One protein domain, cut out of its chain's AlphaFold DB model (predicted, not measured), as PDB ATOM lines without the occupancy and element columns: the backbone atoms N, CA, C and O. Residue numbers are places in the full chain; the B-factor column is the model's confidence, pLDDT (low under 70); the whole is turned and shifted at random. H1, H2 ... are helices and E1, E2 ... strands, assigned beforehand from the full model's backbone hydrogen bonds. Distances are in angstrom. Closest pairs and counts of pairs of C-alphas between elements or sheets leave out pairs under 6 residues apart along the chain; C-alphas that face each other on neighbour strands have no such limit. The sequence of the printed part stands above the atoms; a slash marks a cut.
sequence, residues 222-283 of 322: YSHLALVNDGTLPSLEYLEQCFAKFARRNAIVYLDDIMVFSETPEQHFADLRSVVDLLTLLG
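Overview. This is residues 222 to 283 of the 322 residues of an uncharacterized protein of Pseudogymnoascus sp. VKM F-4513 (FW-928) (UniProt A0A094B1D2). A small three-stranded sheet has the long helix H2 packed along one face, while the shorter helix H1 packs on the edge strand E2; the opposite face of the sheet is bare. At one end of the long axis a loop, residues 227 to 235, swings from the end of E1 round to H1, and at the other end a tight turn leads from E3 into H2. The printed part has 62 residues, with two named helices and three named strands in the order E1, H1, E2, E3, H2; the sheet has the order E1, E3, E2 and is antiparallel throughout, and the class is mixed, helices and strands. The whole is compact, with a radius of gyration of the C-alphas of 11.1 A, and elongated, spanning 35 by 20 by 18 A.

Along the chain. The inner strand of the sheet is E3, residues 257 to 262, 16.9 A from first to last C-alpha. E1 is residues 222 to 226, 13.3 A, beginning at C-alpha 222 at (-29.604, -15.876, -15.877). E2 is residues 251 to 254, 10.0 A. H2 is residues 265 to 281, 24.1 A, ending at C-alpha 281 at (-22.856, -31.836, -30.114). H1 is residues 236 to 246, 15.3 A, beginning at C-alpha 236 at (-29.312, -18.723, -36.570).

Arrangement. E1 and E3 are antiparallel at 162 degrees, with N 225 and O 258 within hydrogen-bond range at 2.8 A. E3 and E2 form a hairpin, antiparallel at 158 degrees, with N 252 and O 259 2.8 A apart. E1, H1 and E2 form a split strand-helix-strand unit, two strands running the same way with E3 between them, and its crossover is right-handed. H1 and H2 are on one face of the sheet, two layers in all. H2 has a height over the sheet of 9.3 A and runs along the strands, at 23 degrees to E3 on the local plane. It lies over E3, and only just not over E2, on which 2 of its C-alphas fall. The closest C-alphas of E3 and H2 are those of Ser 262 and His 268, 5.1 A apart. The closest of H1 and E2 are those of Glu 240 and Val 253, 6.6 A apart. H1 and H2 are close but not clearly touching, with the closest C-alphas, those of Phe 246 and Leu 278, 7.5 A apart; they run opposite ways at a steep tilt of 55 degrees. In H2 every O i to N i+4 pair is within hydrogen-bond range; in H1, 6 of 7 are.

Size, cuts and confidence. The two C-alphas farthest apart are those of Gly 231 and Thr 264, at 34.8 A. The printed part has no cut. No link is long: E1 to H1 is short, and the other three are tight. The mean pLDDT of the printed part is 89.4, and residues 247 to 248 are under 70.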
ATOM      1  N   TYR A 222     -29.969 -15.833 -14.471       91.81
ATOM      2  CA  TYR A 222     -29.604 -15.876 -15.877       91.81
ATOM      3  C   TYR A 222     -28.087 -15.904 -16.063       91.81
ATOM      4  O   TYR A 222     -27.344 -15.343 -15.253       91.81
ATOM      5  N   SER A 223     -27.660 -16.531 -17.156       92.06
ATOM      6  CA  SER A 223     -26.269 -16.624 -17.601       92.06
ATOM      7  C   SER A 223     -26.174 -16.296 -19.086       92.06
ATOM      8  O   SER A 223     -27.107 -16.562 -19.847       92.06
ATOM      9  N   HIS A 224     -25.043 -15.718 -19.486       93.00
ATOM     10  CA  HIS A 224     -24.795 -15.257 -20.847       93.00
ATOM     11  C   HIS A 224     -23.648 -16.047 -21.478       93.00
ATOM     12  O   HIS A 224     -22.513 -15.969 -21.003       93.00
ATOM     13  N   LEU A 225     -23.937 -16.783 -22.547       92.75
ATOM     14  CA  LEU A 225     -22.970 -17.559 -23.313       92.75
ATOM     15  C   LEU A 225     -22.761 -16.883 -24.669       92.75
ATOM     16  O   LEU A 225     -23.632 -16.955 -25.529       92.75
ATOM     17  N   ALA A 226     -21.612 -16.242 -24.858       93.38
ATOM     18  CA  ALA A 226     -21.221 -15.730 -26.167       93.38
ATOM     19  C   ALA A 226     -20.644 -16.875 -27.008       93.38
ATOM     20  O   ALA A 226     -19.892 -17.704 -26.488       93.38
ATOM     21  N   LEU A 227     -20.960 -16.932 -28.297       93.19
ATOM     22  CA  LEU A 227     -20.470 -17.942 -29.234       93.19
ATOM     23  C   LEU A 227     -19.286 -17.396 -30.040       93.19
ATOM     24  O   LEU A 227     -19.246 -16.224 -30.416       93.19
ATOM     25  N   VAL A 228     -18.305 -18.248 -30.332       93.25
ATOM     26  CA  VAL A 228     -17.169 -17.889 -31.190       93.25
ATOM     27  C   VAL A 228     -17.654 -17.786 -32.636       93.25
ATOM     28  O   VAL A 228     -17.923 -18.796 -33.276       93.25
ATOM     29  N   ASN A 229     -17.745 -16.564 -33.162       89.62
ATOM     30  CA  ASN A 229     -18.097 -16.324 -34.559       89.62
ATOM     31  C   ASN A 229     -16.844 -16.317 -35.449       89.62
ATOM     32  O   ASN A 229     -16.313 -15.266 -35.804       89.62
ATOM     33  N   ASP A 230     -16.363 -17.512 -35.788       89.50
ATOM     34  CA  ASP A 230     -15.243 -17.752 -36.713       89.50
ATOM     35  C   ASP A 230     -15.702 -18.076 -38.152       89.50
ATOM     36  O   ASP A 230     -14.902 -18.483 -38.995       89.50
ATOM     37  N   GLY A 231     -16.994 -17.898 -38.444       87.00
ATOM     38  CA  GLY A 231     -17.614 -18.281 -39.716       87.00
ATOM     39  C   GLY A 231     -17.981 -19.768 -39.831       87.00
ATOM     40  O   GLY A 231     -18.570 -20.147 -40.842       87.00
ATOM     41  N   THR A 232     -17.693 -20.598 -38.820       87.06
ATOM     42  CA  THR A 232     -18.168 -21.996 -38.753       87.06
ATOM     43  C   THR A 232     -19.517 -22.145 -38.045       87.06
ATOM     44  O   THR A 232     -20.116 -23.221 -38.096       87.06
ATOM     45  N   LEU A 233     -20.025 -21.073 -37.420       87.81
ATOM     46  CA  LEU A 233     -21.332 -21.081 -36.767       87.81
ATOM     47  C   LEU A 233     -22.438 -21.492 -37.759       87.81
ATOM     48  O   LEU A 233     -22.548 -20.895 -38.835       87.81
ATOM     49  N   PRO A 234     -23.294 -22.469 -37.405       89.62
ATOM     50  CA  PRO A 234     -24.479 -22.770 -38.193       89.62
ATOM     51  C   PRO A 234     -25.426 -21.562 -38.220       89.62
ATOM     52  O   PRO A 234     -25.392 -20.700 -37.340       89.62
ATOM     53  N   SER A 235     -26.300 -21.506 -39.228       91.81
ATOM     54  CA  SER A 235     -27.273 -20.418 -39.356       91.81
ATOM     55  C   SER A 235     -28.135 -20.275 -38.096       91.81
ATOM     56  O   SER A 235     -28.530 -21.270 -37.485       91.81
ATOM     57  N   LEU A 236     -28.477 -19.031 -37.738       89.69
ATOM     58  CA  LEU A 236     -29.312 -18.723 -36.570       89.69
ATOM     59  C   LEU A 236     -30.615 -19.542 -36.564       89.69
ATOM     60  O   LEU A 236     -30.961 -20.130 -35.548       89.69
ATOM     61  N   GLU A 237     -31.272 -19.673 -37.720       90.75
ATOM     62  CA  GLU A 237     -32.485 -20.484 -37.889       90.75
ATOM     63  C   GLU A 237     -32.269 -21.964 -37.513       90.75
ATOM     64  O   GLU A 237     -33.131 -22.590 -36.897       90.75
ATOM     65  N   TYR A 238     -31.106 -22.540 -37.838       90.94
ATOM     66  CA  TYR A 238     -30.774 -23.915 -37.463       90.94
ATOM     67  C   TYR A 238     -30.504 -24.042 -35.958       90.94
ATOM     68  O   TYR A 238     -30.982 -24.991 -35.331       90.94
ATOM     69  N   LEU A 239     -29.803 -23.072 -35.356       89.81
ATOM     70  CA  LEU A 239     -29.626 -23.006 -33.901       89.81
ATOM     71  C   LEU A 239     -30.974 -22.908 -33.185       89.81
ATOM     72  O   LEU A 239     -31.246 -23.728 -32.311       89.81
ATOM     73  N   GLU A 240     -31.854 -21.995 -33.594       88.12
ATOM     74  CA  GLU A 240     -33.210 -21.870 -33.048       88.12
ATOM     75  C   GLU A 240     -34.000 -23.182 -33.167       88.12
ATOM     76  O   GLU A 240     -34.613 -23.620 -32.192       88.12
ATOM     77  N   GLN A 241     -33.936 -23.875 -34.310       89.44
ATOM     78  CA  GLN A 241     -34.594 -25.175 -34.495       89.44
ATOM     79  C   GLN A 241     -34.007 -26.297 -33.623       89.44
ATOM     80  O   GLN A 241     -34.745 -27.202 -33.219       89.44
ATOM     81  N   CYS A 242     -32.701 -26.286 -33.347       88.31
ATOM     82  CA  CYS A 242     -32.056 -27.238 -32.440       88.31
ATOM     83  C   CYS A 242     -32.420 -26.946 -30.980       88.31
ATOM     84  O   CYS A 242     -32.846 -27.847 -30.252       88.31
ATOM     85  N   PHE A 243     -32.337 -25.680 -30.569       86.94
ATOM     86  CA  PHE A 243     -32.693 -25.245 -29.224       86.94
ATOM     87  C   PHE A 243     -34.181 -25.468 -28.939       86.94
ATOM     88  O   PHE A 243     -34.493 -26.042 -27.906       86.94
ATOM     89  N   ALA A 244     -35.091 -25.186 -29.877       85.12
ATOM     90  CA  ALA A 244     -36.524 -25.464 -29.721       85.12
ATOM     91  C   ALA A 244     -36.874 -26.958 -29.518       85.12
ATOM     92  O   ALA A 244     -37.976 -27.268 -29.062       85.12
ATOM     93  N   LYS A 245     -35.964 -27.884 -29.861       83.81
ATOM     94  CA  LYS A 245     -36.125 -29.338 -29.659       83.81
ATOM     95  C   LYS A 245     -35.484 -29.838 -28.361       83.81
ATOM     96  O   LYS A 245     -36.034 -30.742 -27.738       83.81
ATOM     97  N   PHE A 246     -34.326 -29.290 -27.988       71.19
ATOM     98  CA  PHE A 246     -33.491 -29.793 -26.888       71.19
ATOM     99  C   PHE A 246     -33.493 -28.895 -25.653       71.19
ATOM    100  O   PHE A 246     -33.673 -29.381 -24.536       71.19
ATOM    101  N   ALA A 247     -33.309 -27.589 -25.839       64.44
ATOM    102  CA  ALA A 247     -33.402 -26.640 -24.749       64.44
ATOM    103  C   ALA A 247     -34.881 -26.426 -24.405       64.44
ATOM    104  O   ALA A 247     -35.735 -26.194 -25.262       64.44
ATOM    105  N   ARG A 248     -35.207 -26.492 -23.114       66.19
ATOM    106  CA  ARG A 248     -36.529 -26.061 -22.644       66.19
ATOM    107  C   ARG A 248     -36.685 -24.554 -22.893       66.19
ATOM    108  O   ARG A 248     -35.727 -23.873 -23.245       66.19
ATOM    109  N   ARG A 249     -37.891 -24.024 -22.661       70.94
ATOM    110  CA  ARG A 249     -38.318 -22.620 -22.897       70.94
ATOM    111  C   ARG A 249     -37.506 -21.534 -22.160       70.94
ATOM    112  O   ARG A 249     -37.926 -20.383 -22.119       70.94
ATOM    113  N   ASN A 250     -36.385 -21.905 -21.559       88.75
ATOM    114  CA  ASN A 250     -35.562 -21.101 -20.686       88.75
ATOM    115  C   ASN A 250     -34.211 -20.736 -21.341       88.75
ATOM    116  O   ASN A 250     -33.355 -20.170 -20.676       88.75
ATOM    117  N   ALA A 251     -34.006 -21.034 -22.629       91.50
ATOM    118  CA  ALA A 251     -32.891 -20.511 -23.418       91.50
ATOM    119  C   ALA A 251     -33.415 -19.637 -24.568       91.50
ATOM    120  O   ALA A 251     -34.376 -20.007 -25.243       91.50
ATOM    121  N   ILE A 252     -32.774 -18.489 -24.791       90.25
ATOM    122  CA  ILE A 252     -33.033 -17.578 -25.912       90.25
ATOM    123  C   ILE A 252     -31.723 -17.408 -26.678       90.25
ATOM    124  O   ILE A 252     -30.711 -17.035 -26.087       90.25
ATOM    125  N   VAL A 253     -31.754 -17.672 -27.983       91.50
ATOM    126  CA  VAL A 253     -30.641 -17.416 -28.906       91.50
ATOM    127  C   VAL A 253     -30.861 -16.043 -29.542       91.50
ATOM    128  O   VAL A 253     -31.982 -15.717 -29.933       91.50
ATOM    129  N   TYR A 254     -29.814 -15.229 -29.631       88.69
ATOM    130  CA  TYR A 254     -29.840 -13.927 -30.287       88.69
ATOM    131  C   TYR A 254     -28.502 -13.681 -30.990       88.69
ATOM    132  O   TYR A 254     -27.509 -13.362 -30.345       88.69
ATOM    133  N   LEU A 255     -28.484 -13.805 -32.321       88.12
ATOM    134  CA  LEU A 255     -27.269 -13.678 -33.140       88.12
ATOM    135  C   LEU A 255     -26.169 -14.660 -32.686       88.12
ATOM    136  O   LEU A 255     -26.357 -15.867 -32.831       88.12
ATOM    137  N   ASP A 256     -25.041 -14.161 -32.173       90.25
ATOM    138  CA  ASP A 256     -23.936 -14.942 -31.612       90.25
ATOM    139  C   ASP A 256     -23.994 -15.097 -30.081       90.25
ATOM    140  O   ASP A 256     -23.066 -15.653 -29.506       90.25
ATOM    141  N   ASP A 257     -25.073 -14.680 -29.414       91.12
ATOM    142  CA  ASP A 257     -25.246 -14.806 -27.963       91.12
ATOM    143  C   ASP A 257     -26.397 -15.759 -27.590       91.12
ATOM    144  O   ASP A 257     -27.446 -15.813 -28.238       91.12
ATOM    145  N   ILE A 258     -26.229 -16.501 -26.493       92.62
ATOM    146  CA  ILE A 258     -27.263 -17.352 -25.890       92.62
ATOM    147  C   ILE A 258     -27.464 -16.952 -24.431       92.62
ATOM    148  O   ILE A 258     -26.554 -17.028 -23.605       92.62
ATOM    149  N   MET A 259     -28.693 -16.578 -24.093       92.19
ATOM    150  CA  MET A 259     -29.108 -16.313 -22.720       92.19
ATOM    151  C   MET A 259     -29.875 -17.511 -22.169       92.19
ATOM    152  O   MET A 259     -30.904 -17.903 -22.723       92.19
ATOM    153  N   VAL A 260     -29.397 -18.067 -21.059       93.31
ATOM    154  CA  VAL A 260     -30.095 -19.112 -20.296       93.31
ATOM    155  C   VAL A 260     -30.699 -18.470 -19.053       93.31
ATOM    156  O   VAL A 260     -30.037 -17.669 -18.398       93.31
ATOM    157  N   PHE A 261     -31.934 -18.826 -18.715       92.06
ATOM    158  CA  PHE A 261     -32.721 -18.311 -17.595       92.06
ATOM    159  C   PHE A 261     -33.244 -19.485 -16.763       92.06
ATOM    160  O   PHE A 261     -33.570 -20.515 -17.336       92.06
ATOM    161  N   SER A 262     -33.388 -19.355 -15.442       92.06
ATOM    162  CA  SER A 262     -34.047 -20.376 -14.605       92.06
ATOM    163  C   SER A 262     -34.617 -19.774 -13.314       92.06
ATOM    164  O   SER A 262     -34.214 -18.692 -12.888       92.06
ATOM    165  N   GLU A 263     -35.554 -20.477 -12.672       90.19
ATOM    166  CA  GLU A 263     -36.188 -20.031 -11.417       90.19
ATOM    167  C   GLU A 263     -35.369 -20.364 -10.156       90.19
ATOM    168  O   GLU A 263     -35.421 -19.615  -9.180       90.19
ATOM    169  N   THR A 264     -34.601 -21.461 -10.168       90.75
ATOM    170  CA  THR A 264     -33.734 -21.897  -9.055       90.75
ATOM    171  C   THR A 264     -32.312 -22.172  -9.558       90.75
ATOM    172  O   THR A 264     -32.140 -22.460 -10.749       90.75
ATOM    173  N   PRO A 265     -31.271 -22.076  -8.704       90.06
ATOM    174  CA  PRO A 265     -29.892 -22.282  -9.143       90.06
ATOM    175  C   PRO A 265     -29.628 -23.733  -9.566       90.06
ATOM    176  O   PRO A 265     -28.921 -23.958 -10.541       90.06
ATOM    177  N   GLU A 266     -30.252 -24.715  -8.917       92.12
ATOM    178  CA  GLU A 266     -30.127 -26.138  -9.263       92.12
ATOM    179  C   GLU A 266     -30.676 -26.407 -10.671       92.12
ATOM    180  O   GLU A 266     -30.016 -27.058 -11.486       92.12
ATOM    181  N   GLN A 267     -31.846 -25.835 -10.987       91.88
ATOM    182  CA  GLN A 267     -32.397 -25.873 -12.341       91.88
ATOM    183  C   GLN A 267     -31.487 -25.127 -13.326       91.88
ATOM    184  O   GLN A 267     -31.314 -25.586 -14.451       91.88
ATOM    185  N   HIS A 268     -30.854 -24.030 -12.899       92.06
ATOM    186  CA  HIS A 268     -29.934 -23.260 -13.735       92.06
ATOM    187  C   HIS A 268     -28.692 -24.037 -14.153       92.06
ATOM    188  O   HIS A 268     -28.322 -24.008 -15.325       92.06
ATOM    189  N   PHE A 269     -28.084 -24.792 -13.240       91.69
ATOM    190  CA  PHE A 269     -26.957 -25.657 -13.582       91.69
ATOM    191  C   PHE A 269     -27.370 -26.811 -14.509       91.69
ATOM    192  O   PHE A 269     -26.600 -27.177 -15.398       91.69
ATOM    193  N   ALA A 270     -28.579 -27.362 -14.354       91.94
ATOM    194  CA  ALA A 270     -29.105 -28.393 -15.252       91.94
ATOM    195  C   ALA A 270     -29.431 -27.850 -16.660       91.94
ATOM    196  O   ALA A 270     -29.070 -28.478 -17.661       91.94
ATOM    197  N   ASP A 271     -30.059 -26.673 -16.743       92.25
ATOM    198  CA  ASP A 271     -30.359 -25.980 -18.001       92.25
ATOM    199  C   ASP A 271     -29.055 -25.599 -18.730       92.25
ATOM    200  O   ASP A 271     -28.908 -25.888 -19.919       92.25
ATOM    201  N   LEU A 272     -28.068 -25.037 -18.017       92.12
ATOM    202  CA  LEU A 272     -26.757 -24.686 -18.576       92.12
ATOM    203  C   LEU A 272     -25.986 -25.896 -19.108       92.12
ATOM    204  O   LEU A 272     -25.467 -25.823 -20.220       92.12
ATOM    205  N   ARG A 273     -25.924 -27.005 -18.356       91.88
ATOM    206  CA  ARG A 273     -25.280 -28.246 -18.830       91.88
ATOM    207  C   ARG A 273     -25.929 -28.737 -20.121       91.88
ATOM    208  O   ARG A 273     -25.232 -28.932 -21.106       91.88
ATOM    209  N   SER A 274     -27.262 -28.796 -20.154       92.19
ATOM    210  CA  SER A 274     -28.020 -29.207 -21.345       92.19
ATOM    211  C   SER A 274     -27.721 -28.331 -22.573       92.19
ATOM    212  O   SER A 274     -27.659 -28.831 -23.694       92.19
ATOM    213  N   VAL A 275     -27.516 -27.024 -22.368       93.12
ATOM    214  CA  VAL A 275     -27.133 -26.079 -23.429       93.12
ATOM    215  C   VAL A 275     -25.681 -26.278 -23.878       93.12
ATOM    216  O   VAL A 275     -25.427 -26.307 -25.079       93.12
ATOM    217  N   VAL A 276     -24.734 -26.455 -22.953       92.06
ATOM    218  CA  VAL A 276     -23.315 -26.698 -23.278       92.06
ATOM    219  C   VAL A 276     -23.119 -28.041 -23.989       92.06
ATOM    220  O   VAL A 276     -22.382 -28.103 -24.975       92.06
ATOM    221  N   ASP A 277     -23.822 -29.090 -23.565       92.12
ATOM    222  CA  ASP A 277     -23.812 -30.402 -24.221       92.12
ATOM    223  C   ASP A 277     -24.371 -30.309 -25.650       92.12
ATOM    224  O   ASP A 277     -23.792 -30.869 -26.584       92.12
ATOM    225  N   LEU A 278     -25.451 -29.540 -25.855       92.06
ATOM    226  CA  LEU A 278     -26.015 -29.287 -27.184       92.06
ATOM    227  C   LEU A 278     -25.048 -28.499 -28.080       92.06
ATOM    228  O   LEU A 278     -24.857 -28.874 -29.234       92.06
ATOM    229  N   LEU A 279     -24.411 -27.440 -27.568       92.00
ATOM    230  CA  LEU A 279     -23.399 -26.683 -28.319       92.00
ATOM    231  C   LEU A 279     -22.214 -27.577 -28.710       92.00
ATOM    232  O   LEU A 279     -21.794 -27.561 -29.867       92.00
ATOM    233  N   THR A 280     -21.756 -28.426 -27.786       92.25
ATOM    234  CA  THR A 280     -20.692 -29.413 -28.029       92.25
ATOM    235  C   THR A 280     -21.088 -30.409 -29.123       92.25
ATOM    236  O   THR A 280     -20.301 -30.657 -30.035       92.25
ATOM    237  N   LEU A 281     -22.319 -30.933 -29.089       92.38
ATOM    238  CA  LEU A 281     -22.856 -31.836 -30.114       92.38
ATOM    239  C   LEU A 281     -22.954 -31.172 -31.500       92.38
ATOM    240  O   LEU A 281     -22.796 -31.846 -32.517       92.38
ATOM    241  N   LEU A 282     -23.200 -29.860 -31.545       91.38
ATOM    242  CA  LEU A 282     -23.237 -29.065 -32.776       91.38
ATOM    243  C   LEU A 282     -21.848 -28.601 -33.252       91.38
ATOM    244  O   LEU A 282     -21.759 -27.946 -34.289       91.38
ATOM    245  N   GLY A 283     -20.772 -28.902 -32.515       93.50
ATOM    246  CA  GLY A 283     -19.420 -28.403 -32.797       93.50
ATOM    247  C   GLY A 283     -19.238 -26.899 -32.543       93.50
ATOM    248  O   GLY A 283     -18.208 -26.334 -32.906       93.50
TER     249      GLY A 283